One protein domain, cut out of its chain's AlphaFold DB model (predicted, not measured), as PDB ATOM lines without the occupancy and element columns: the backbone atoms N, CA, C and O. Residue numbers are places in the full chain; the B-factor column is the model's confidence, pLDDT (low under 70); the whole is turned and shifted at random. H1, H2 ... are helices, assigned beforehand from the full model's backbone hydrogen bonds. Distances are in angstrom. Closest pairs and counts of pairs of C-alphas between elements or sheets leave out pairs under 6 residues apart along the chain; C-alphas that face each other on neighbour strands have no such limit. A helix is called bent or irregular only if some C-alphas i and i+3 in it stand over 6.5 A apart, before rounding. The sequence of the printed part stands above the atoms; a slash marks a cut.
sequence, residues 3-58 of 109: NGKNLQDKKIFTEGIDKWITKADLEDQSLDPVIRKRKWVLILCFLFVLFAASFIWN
ATOM      1  N   ASN A   3     -40.057 -51.631  -9.359       56.34
ATOM      2  CA  ASN A   3     -39.156 -50.651  -9.992       56.34
ATOM      3  C   ASN A   3     -39.168 -50.679 -11.534       56.34
ATOM      4  O   ASN A   3     -38.845 -49.678 -12.163       56.34
ATOM      5  N   GLY A   4     -39.569 -51.796 -12.152       58.56
ATOM      6  CA  GLY A   4     -39.627 -51.916 -13.616       58.56
ATOM      7  C   GLY A   4     -40.767 -51.120 -14.259       58.56
ATOM      8  O   GLY A   4     -40.612 -50.638 -15.375       58.56
ATOM      9  N   LYS A   5     -41.884 -50.928 -13.541       60.53
ATOM     10  CA  LYS A   5     -43.038 -50.158 -14.037       60.53
ATOM     11  C   LYS A   5     -42.718 -48.662 -14.109       60.53
ATOM     12  O   LYS A   5     -42.905 -48.049 -15.145       60.53
ATOM     13  N   ASN A   6     -42.073 -48.127 -13.069       61.53
ATOM     14  CA  ASN A   6     -41.709 -46.711 -12.989       61.53
ATOM     15  C   ASN A   6     -40.705 -46.277 -14.082       61.53
ATOM     16  O   ASN A   6     -40.794 -45.169 -14.605       61.53
ATOM     17  N   LEU A   7     -39.782 -47.165 -14.483       62.19
ATOM     18  CA  LEU A   7     -38.868 -46.903 -15.603       62.19
ATOM     19  C   LEU A   7     -39.573 -46.917 -16.968       62.19
ATOM     20  O   LEU A   7     -39.202 -46.132 -17.839       62.19
ATOM     21  N   GLN A   8     -40.554 -47.801 -17.168       67.81
ATOM     22  CA  GLN A   8     -41.332 -47.835 -18.410       67.81
ATOM     23  C   GLN A   8     -42.252 -46.618 -18.517       67.81
ATOM     24  O   GLN A   8     -42.256 -45.965 -19.554       67.81
ATOM     25  N   ASP A   9     -42.924 -46.242 -17.428       66.69
ATOM     26  CA  ASP A   9     -43.780 -45.052 -17.377       66.69
ATOM     27  C   ASP A   9     -42.979 -43.775 -17.677       66.69
ATOM     28  O   ASP A   9     -43.411 -42.932 -18.464       66.69
ATOM     29  N   LYS A  10     -41.757 -43.664 -17.134       68.88
ATOM     30  CA  LYS A  10     -40.851 -42.545 -17.427       68.88
ATOM     31  C   LYS A  10     -40.428 -42.510 -18.899       68.88
ATOM     32  O   LYS A  10     -40.406 -41.430 -19.478       68.88
ATOM     33  N   LYS A  11     -40.114 -43.662 -19.506       70.81
ATOM     34  CA  LYS A  11     -39.740 -43.742 -20.930       70.81
ATOM     35  C   LYS A  11     -40.895 -43.375 -21.859       70.81
ATOM     36  O   LYS A  11     -40.696 -42.617 -22.800       70.81
ATOM     37  N   ILE A  12     -42.099 -43.862 -21.568       72.81
ATOM     38  CA  ILE A  12     -43.304 -43.545 -22.346       72.81
ATOM     39  C   ILE A  12     -43.606 -42.045 -22.260       72.81
ATOM     40  O   ILE A  12     -43.927 -41.418 -23.269       72.81
ATOM     41  N   PHE A  13     -43.448 -41.452 -21.075       75.44
ATOM     42  CA  PHE A  13     -43.612 -40.016 -20.876       75.44
ATOM     43  C   PHE A  13     -42.581 -39.197 -21.663       75.44
ATOM     44  O   PHE A  13     -42.963 -38.266 -22.371       75.44
ATOM     45  N   THR A  14     -41.295 -39.560 -21.607       78.69
ATOM     46  CA  THR A  14     -40.244 -38.855 -22.360       78.69
ATOM     47  C   THR A  14     -40.423 -38.997 -23.868       78.69
ATOM     48  O   THR A  14     -40.334 -38.007 -24.580       78.69
ATOM     49  N   GLU A  15     -40.782 -40.183 -24.365       80.69
ATOM     50  CA  GLU A  15     -41.060 -40.388 -25.794       80.69
ATOM     51  C   GLU A  15     -42.307 -39.624 -26.264       80.69
ATOM     52  O   GLU A  15     -42.372 -39.173 -27.410       80.69
ATOM     53  N   GLY A  16     -43.311 -39.477 -25.396       81.69
ATOM     54  CA  GLY A  16     -44.491 -38.654 -25.657       81.69
ATOM     55  C   GLY A  16     -44.139 -37.172 -25.766       81.69
ATOM     56  O   GLY A  16     -44.595 -36.505 -26.697       81.69
ATOM     57  N   ILE A  17     -43.288 -36.682 -24.863       86.31
ATOM     58  CA  ILE A  17     -42.781 -35.306 -24.879       86.31
ATOM     59  C   ILE A  17     -41.936 -35.050 -26.126       86.31
ATOM     60  O   ILE A  17     -42.201 -34.078 -26.824       86.31
ATOM     61  N   ASP A  18     -40.983 -35.921 -26.457       86.75
ATOM     62  CA  ASP A  18     -40.099 -35.731 -27.613       86.75
ATOM     63  C   ASP A  18     -40.894 -35.675 -28.921       86.75
ATOM     64  O   ASP A  18     -40.674 -34.800 -29.762       86.75
ATOM     65  N   LYS A  19     -41.893 -36.553 -29.074       86.56
ATOM     66  CA  LYS A  19     -42.812 -36.513 -30.222       86.56
ATOM     67  C   LYS A  19     -43.627 -35.226 -30.258       86.56
ATOM     68  O   LYS A  19     -43.898 -34.713 -31.342       86.56
ATOM     69  N   TRP A  20     -44.042 -34.718 -29.102       88.38
ATOM     70  CA  TRP A  20     -44.818 -33.486 -29.013       88.38
ATOM     71  C   TRP A  20     -43.970 -32.254 -29.347       88.38
ATOM     72  O   TRP A  20     -44.389 -31.436 -30.163       88.38
ATOM     73  N   ILE A  21     -42.747 -32.182 -28.818       87.06
ATOM     74  CA  ILE A  21     -41.763 -31.138 -29.131       87.06
ATOM     75  C   ILE A  21     -41.442 -31.152 -30.623       87.06
ATOM     76  O   ILE A  21     -41.497 -30.112 -31.267       87.06
ATOM     77  N   THR A  22     -41.182 -32.331 -31.192       87.38
ATOM     78  CA  THR A  22     -40.851 -32.463 -32.620       87.38
ATOM     79  C   THR A  22     -42.002 -31.987 -33.509       87.38
ATOM     80  O   THR A  22     -41.776 -31.317 -34.509       87.38
ATOM     81  N   LYS A  23     -43.255 -32.292 -33.145       86.12
ATOM     82  CA  LYS A  23     -44.430 -31.790 -33.874       86.12
ATOM     83  C   LYS A  23     -44.565 -30.273 -33.778       86.12
ATOM     84  O   LYS A  23     -44.809 -29.634 -34.795       86.12
ATOM     85  N   ALA A  24     -44.379 -29.710 -32.587       82.94
ATOM     86  CA  ALA A  24     -44.436 -28.266 -32.383       82.94
ATOM     87  C   ALA A  24     -43.331 -27.530 -33.162       82.94
ATOM     88  O   ALA A  24     -43.587 -26.464 -33.720       82.94
ATOM     89  N   ASP A  25     -42.134 -28.112 -33.245       83.44
ATOM     90  CA  ASP A  25     -41.006 -27.561 -34.005       83.44
ATOM     91  C   ASP A  25     -41.251 -27.615 -35.521       83.44
ATOM     92  O   ASP A  25     -41.043 -26.625 -36.218       83.44
ATOM     93  N   LEU A  26     -41.796 -28.726 -36.032       85.94
ATOM     94  CA  LEU A  26     -42.196 -28.846 -37.440       85.94
ATOM     95  C   LEU A  26     -43.267 -27.818 -37.827       85.94
ATOM     96  O   LEU A  26     -43.187 -27.209 -38.896       85.94
ATOM     97  N   GLU A  27     -44.255 -27.599 -36.959       81.44
ATOM     98  CA  GLU A  27     -45.265 -26.564 -37.169       81.44
ATOM     99  C   GLU A  27     -44.628 -25.167 -37.166       81.44
ATOM    100  O   GLU A  27     -44.920 -24.376 -38.062       81.44
ATOM    101  N   ASP A  28     -43.705 -24.869 -36.241       77.06
ATOM    102  CA  ASP A  28     -43.012 -23.572 -36.178       77.06
ATOM    103  C   ASP A  28     -42.058 -23.338 -37.362       77.06
ATOM    104  O   ASP A  28     -41.898 -22.205 -37.820       77.06
ATOM    105  N   GLN A  29     -41.461 -24.399 -37.912       77.88
ATOM    106  CA  GLN A  29     -40.604 -24.341 -39.097       77.88
ATOM    107  C   GLN A  29     -41.395 -24.098 -40.390       77.88
ATOM    108  O   GLN A  29     -40.861 -23.496 -41.321       77.88
ATOM    109  N   SER A  30     -42.660 -24.527 -40.442       81.06
ATOM    110  CA  SER A  30     -43.546 -24.318 -41.597       81.06
ATOM    111  C   SER A  30     -44.059 -22.877 -41.739       81.06
ATOM    112  O   SER A  30     -44.607 -22.513 -42.778       81.06
ATOM    113  N   LEU A  31     -43.878 -22.048 -40.706       74.12
ATOM    114  CA  LEU A  31     -44.301 -20.650 -40.683       74.12
ATOM    115  C   LEU A  31     -43.285 -19.720 -41.357       74.12
ATOM    116  O   LEU A  31     -42.070 -19.869 -41.214       74.12
ATOM    117  N   ASP A  32     -43.796 -18.671 -42.007       79.88
ATOM    118  CA  ASP A  32     -42.964 -17.615 -42.576       79.88
ATOM    119  C   ASP A  32     -42.040 -16.982 -41.517       79.88
ATOM    120  O   ASP A  32     -42.468 -16.692 -40.388       79.88
ATOM    121  N   PRO A  33     -40.783 -16.658 -41.873       77.44
ATOM    122  CA  PRO A  33     -39.776 -16.187 -40.921       77.44
ATOM    123  C   PRO A  33     -40.174 -14.884 -40.212       77.44
ATOM    124  O   PRO A  33     -39.736 -14.638 -39.085       77.44
ATOM    125  N   VAL A  34     -41.011 -14.057 -40.844       78.00
ATOM    126  CA  VAL A  34     -41.544 -12.814 -40.263       78.00
ATOM    127  C   VAL A  34     -42.597 -13.107 -39.190       78.00
ATOM    128  O   VAL A  34     -42.562 -12.519 -38.107       78.00
ATOM    129  N   ILE A  35     -43.499 -14.053 -39.458       79.50
ATOM    130  CA  ILE A  35     -44.573 -14.447 -38.537       79.50
ATOM    131  C   ILE A  35     -43.978 -15.166 -37.324       79.50
ATOM    132  O   ILE A  35     -44.359 -14.876 -36.188       79.50
ATOM    133  N   ARG A  36     -42.969 -16.017 -37.547       79.88
ATOM    134  CA  ARG A  36     -42.228 -16.705 -36.486       79.88
ATOM    135  C   ARG A  36     -41.609 -15.718 -35.499       79.88
ATOM    136  O   ARG A  36     -41.887 -15.792 -34.306       79.88
ATOM    137  N   LYS A  37     -40.843 -14.729 -35.978       81.06
ATOM    138  CA  LYS A  37     -40.237 -13.703 -35.105       81.06
ATOM    139  C   LYS A  37     -41.288 -12.973 -34.269       81.06
ATOM    140  O   LYS A  37     -41.096 -12.802 -33.070       81.06
ATOM    141  N   ARG A  38     -42.416 -12.592 -34.873       85.94
ATOM    142  CA  ARG A  38     -43.513 -11.926 -34.162       85.94
ATOM    143  C   ARG A  38     -44.122 -12.813 -33.073       85.94
ATOM    144  O   ARG A  38     -44.366 -12.319 -31.979       85.94
ATOM    145  N   LYS A  39     -44.338 -14.104 -33.341       85.62
ATOM    146  CA  LYS A  39     -44.853 -15.072 -32.358       85.62
ATOM    147  C   LYS A  39     -43.913 -15.193 -31.154       85.62
ATOM    148  O   LYS A  39     -44.366 -15.067 -30.020       85.62
ATOM    149  N   TRP A  40     -42.609 -15.329 -31.396       86.75
ATOM    150  CA  TRP A  40     -41.598 -15.388 -30.334       86.75
ATOM    151  C   TRP A  40     -41.493 -14.085 -29.534       86.75
ATOM    152  O   TRP A  40     -41.398 -14.131 -28.310       86.75
ATOM    153  N   VAL A  41     -41.590 -12.922 -30.186       90.00
ATOM    154  CA  VAL A  41     -41.622 -11.619 -29.497       90.00
ATOM    155  C   VAL A  41     -42.870 -11.480 -28.623       90.00
ATOM    156  O   VAL A  41     -42.764 -11.012 -27.495       90.00
ATOM    157  N   LEU A  42     -44.041 -11.928 -29.090       90.50
ATOM    158  CA  LEU A  42     -45.266 -11.920 -28.283       90.50
ATOM    159  C   LEU A  42     -45.148 -12.825 -27.054       90.50
ATOM    160  O   LEU A  42     -45.532 -12.410 -25.963       90.50
ATOM    161  N   ILE A  43     -44.583 -14.025 -27.215       91.38
ATOM    162  CA  ILE A  43     -44.312 -14.943 -26.099       91.38
ATOM    163  C   ILE A  43     -43.354 -14.289 -25.098       91.38
ATOM    164  O   ILE A  43     -43.609 -14.325 -23.897       91.38
ATOM    165  N   LEU A  44     -42.287 -13.648 -25.580       92.81
ATOM    166  CA  LEU A  44     -41.311 -12.968 -24.732       92.81
ATOM    167  C   LEU A  44     -41.937 -11.796 -23.966       92.81
ATOM    168  O   LEU A  44     -41.728 -11.671 -22.763       92.81
ATOM    169  N   CYS A  45     -42.741 -10.966 -24.635       94.00
ATOM    170  CA  CYS A  45     -43.478  -9.881 -23.992       94.00
ATOM    171  C   CYS A  45     -44.447 -10.412 -22.933       94.00
ATOM    172  O   CYS A  45     -44.505  -9.869 -21.835       94.00
ATOM    173  N   PHE A  46     -45.184 -11.482 -23.233       95.19
ATOM    174  CA  PHE A  46     -46.095 -12.097 -22.272       95.19
ATOM    175  C   PHE A  46     -45.352 -12.638 -21.045       95.19
ATOM    176  O   PHE A  46     -45.760 -12.383 -19.913       95.19
ATOM    177  N   LEU A  47     -44.223 -13.320 -21.254       93.00
ATOM    178  CA  LEU A  47     -43.385 -13.829 -20.172       93.00
ATOM    179  C   LEU A  47     -42.810 -12.690 -19.320       93.00
ATOM    180  O   LEU A  47     -42.792 -12.784 -18.097       93.00
ATOM    181  N   PHE A  48     -42.401 -11.592 -19.958       93.50
ATOM    182  CA  PHE A  48     -41.936 -10.391 -19.271       93.50
ATOM    183  C   PHE A  48     -43.038  -9.749 -18.418       93.50
ATOM    184  O   PHE A  48     -42.788  -9.365 -17.279       93.50
ATOM    185  N   VAL A  49     -44.270  -9.679 -18.929       93.62
ATOM    186  CA  VAL A  49     -45.422  -9.165 -18.170       93.62
ATOM    187  C   VAL A  49     -45.738 -10.061 -16.975       93.62
ATOM    188  O   VAL A  49     -45.948  -9.543 -15.883       93.62
ATOM    189  N   LEU A  50     -45.725 -11.387 -17.140       91.38
ATOM    190  CA  LEU A  50     -45.900 -12.319 -16.022       91.38
ATOM    191  C   LEU A  50     -44.791 -12.176 -14.977       91.38
ATOM    192  O   LEU A  50     -45.068 -12.183 -13.779       91.38
ATOM    193  N   PHE A  51     -43.546 -12.011 -15.421       88.62
ATOM    194  CA  PHE A  51     -42.416 -11.762 -14.535       88.62
ATOM    195  C   PHE A  51     -42.605 -10.464 -13.744       88.62
ATOM    196  O   PHE A  51     -42.502 -10.480 -12.523       88.62
ATOM    197  N   ALA A  52     -42.961  -9.365 -14.409       88.31
ATOM    198  CA  ALA A  52     -43.253  -8.093 -13.752       88.31
ATOM    199  C   ALA A  52     -44.434  -8.207 -12.770       88.31
ATOM    200  O   ALA A  52     -44.357  -7.711 -11.649       88.31
ATOM    201  N   ALA A  53     -45.496  -8.918 -13.153       88.38
ATOM    202  CA  ALA A  53     -46.649  -9.176 -12.294       88.38
ATOM    203  C   ALA A  53     -46.288  -9.994 -11.043       88.38
ATOM    204  O   ALA A  53     -46.869  -9.771  -9.983       88.38
ATOM    205  N   SER A  54     -45.293 -10.883 -11.130       85.69
ATOM    206  CA  SER A  54     -44.781 -11.642  -9.982       85.69
ATOM    207  C   SER A  54     -44.267 -10.728  -8.861       85.69
ATOM    208  O   SER A  54     -44.536 -10.978  -7.686       85.69
ATOM    209  N   PHE A  55     -43.606  -9.615  -9.207       80.38
ATOM    210  CA  PHE A  55     -43.145  -8.626  -8.220       80.38
ATOM    211  C   PHE A  55     -44.283  -7.842  -7.574       80.38
ATOM    212  O   PHE A  55     -44.147  -7.391  -6.443       80.38
ATOM    213  N   ILE A  56     -45.399  -7.666  -8.284       81.12
ATOM    214  CA  ILE A  56     -46.577  -6.971  -7.753       81.12
ATOM    215  C   ILE A  56     -47.325  -7.882  -6.774       81.12
ATOM    216  O   ILE A  56     -47.879  -7.407  -5.788       81.12
ATOM    217  N   TRP A  57     -47.338  -9.192  -7.036       72.31
ATOM    218  CA  TRP A  57     -48.044 -10.158  -6.198       72.31
ATOM    219  C   TRP A  57     -47.315 -10.480  -4.892       72.31
ATOM    220  O   TRP A  57     -47.962 -10.788  -3.893       72.31
ATOM    221  N   ASN A  58     -45.983 -10.411  -4.881       66.44
ATOM    222  CA  ASN A  58     -45.202 -10.712  -3.690       66.44
ATOM    223  C   ASN A  58     -44.675  -9.404  -3.083       66.44
ATOM    224  O   ASN A  58     -43.665  -8.890  -3.575       66.44
TER     225      ASN A  58
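What this domain is: This is residues 3 to 58 of the 109 residues of an uncharacterized protein of Marinifilum breve (UniProt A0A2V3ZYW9). Two long helices, H1 and H2, meet near their ends at a tight link and open away from it as a wide V, with nothing packed between the arms. The far part of each arm sticks out: residues 3 to 27 of H1 and 40 to 57 of H2 stand free. The printed part has 56 residues with two named helices, H1 then H2, and no named strand, and its class is all helix. It is extended and flat, with a radius of gyration of the C-alphas of 17.5 A and spans of 44 by 39 by 6 A.

How they stand to each other: H1, residues 3 to 29, and H2, residues 33 to 57, are close but not clearly touching, with 1 pair of C-alphas within 8 A. Their closest C-alphas, those of Asp 28 and Arg 36, are 6.9 A apart. They run opposite ways at a steep tilt of 56 degrees, with centres 25.9 A apart. O i to N i+4 pairs are within hydrogen-bond range in 22 of 23 cases in H1 and 19 of 21 in H2.

Where its parts are: H1 measures 39.3 A from C-alpha 3 at (-39.156, -50.651, -9.992) to C-alpha 29 at (-40.604, -24.341, -39.097). H2 measures 36.2 A and ends with C-alpha 57 at (-48.044, -10.158, -6.198). Neither helix is bent.

The domain as a whole: The two C-alphas farthest apart, those of Asn 3 and Val 34, are 48.5 A apart. The printed part has no cut, and its one link, of 3 residues, is tight. The mean pLDDT of the printed part is 80.8, with residues 3 to 10 and residue 58 under 70.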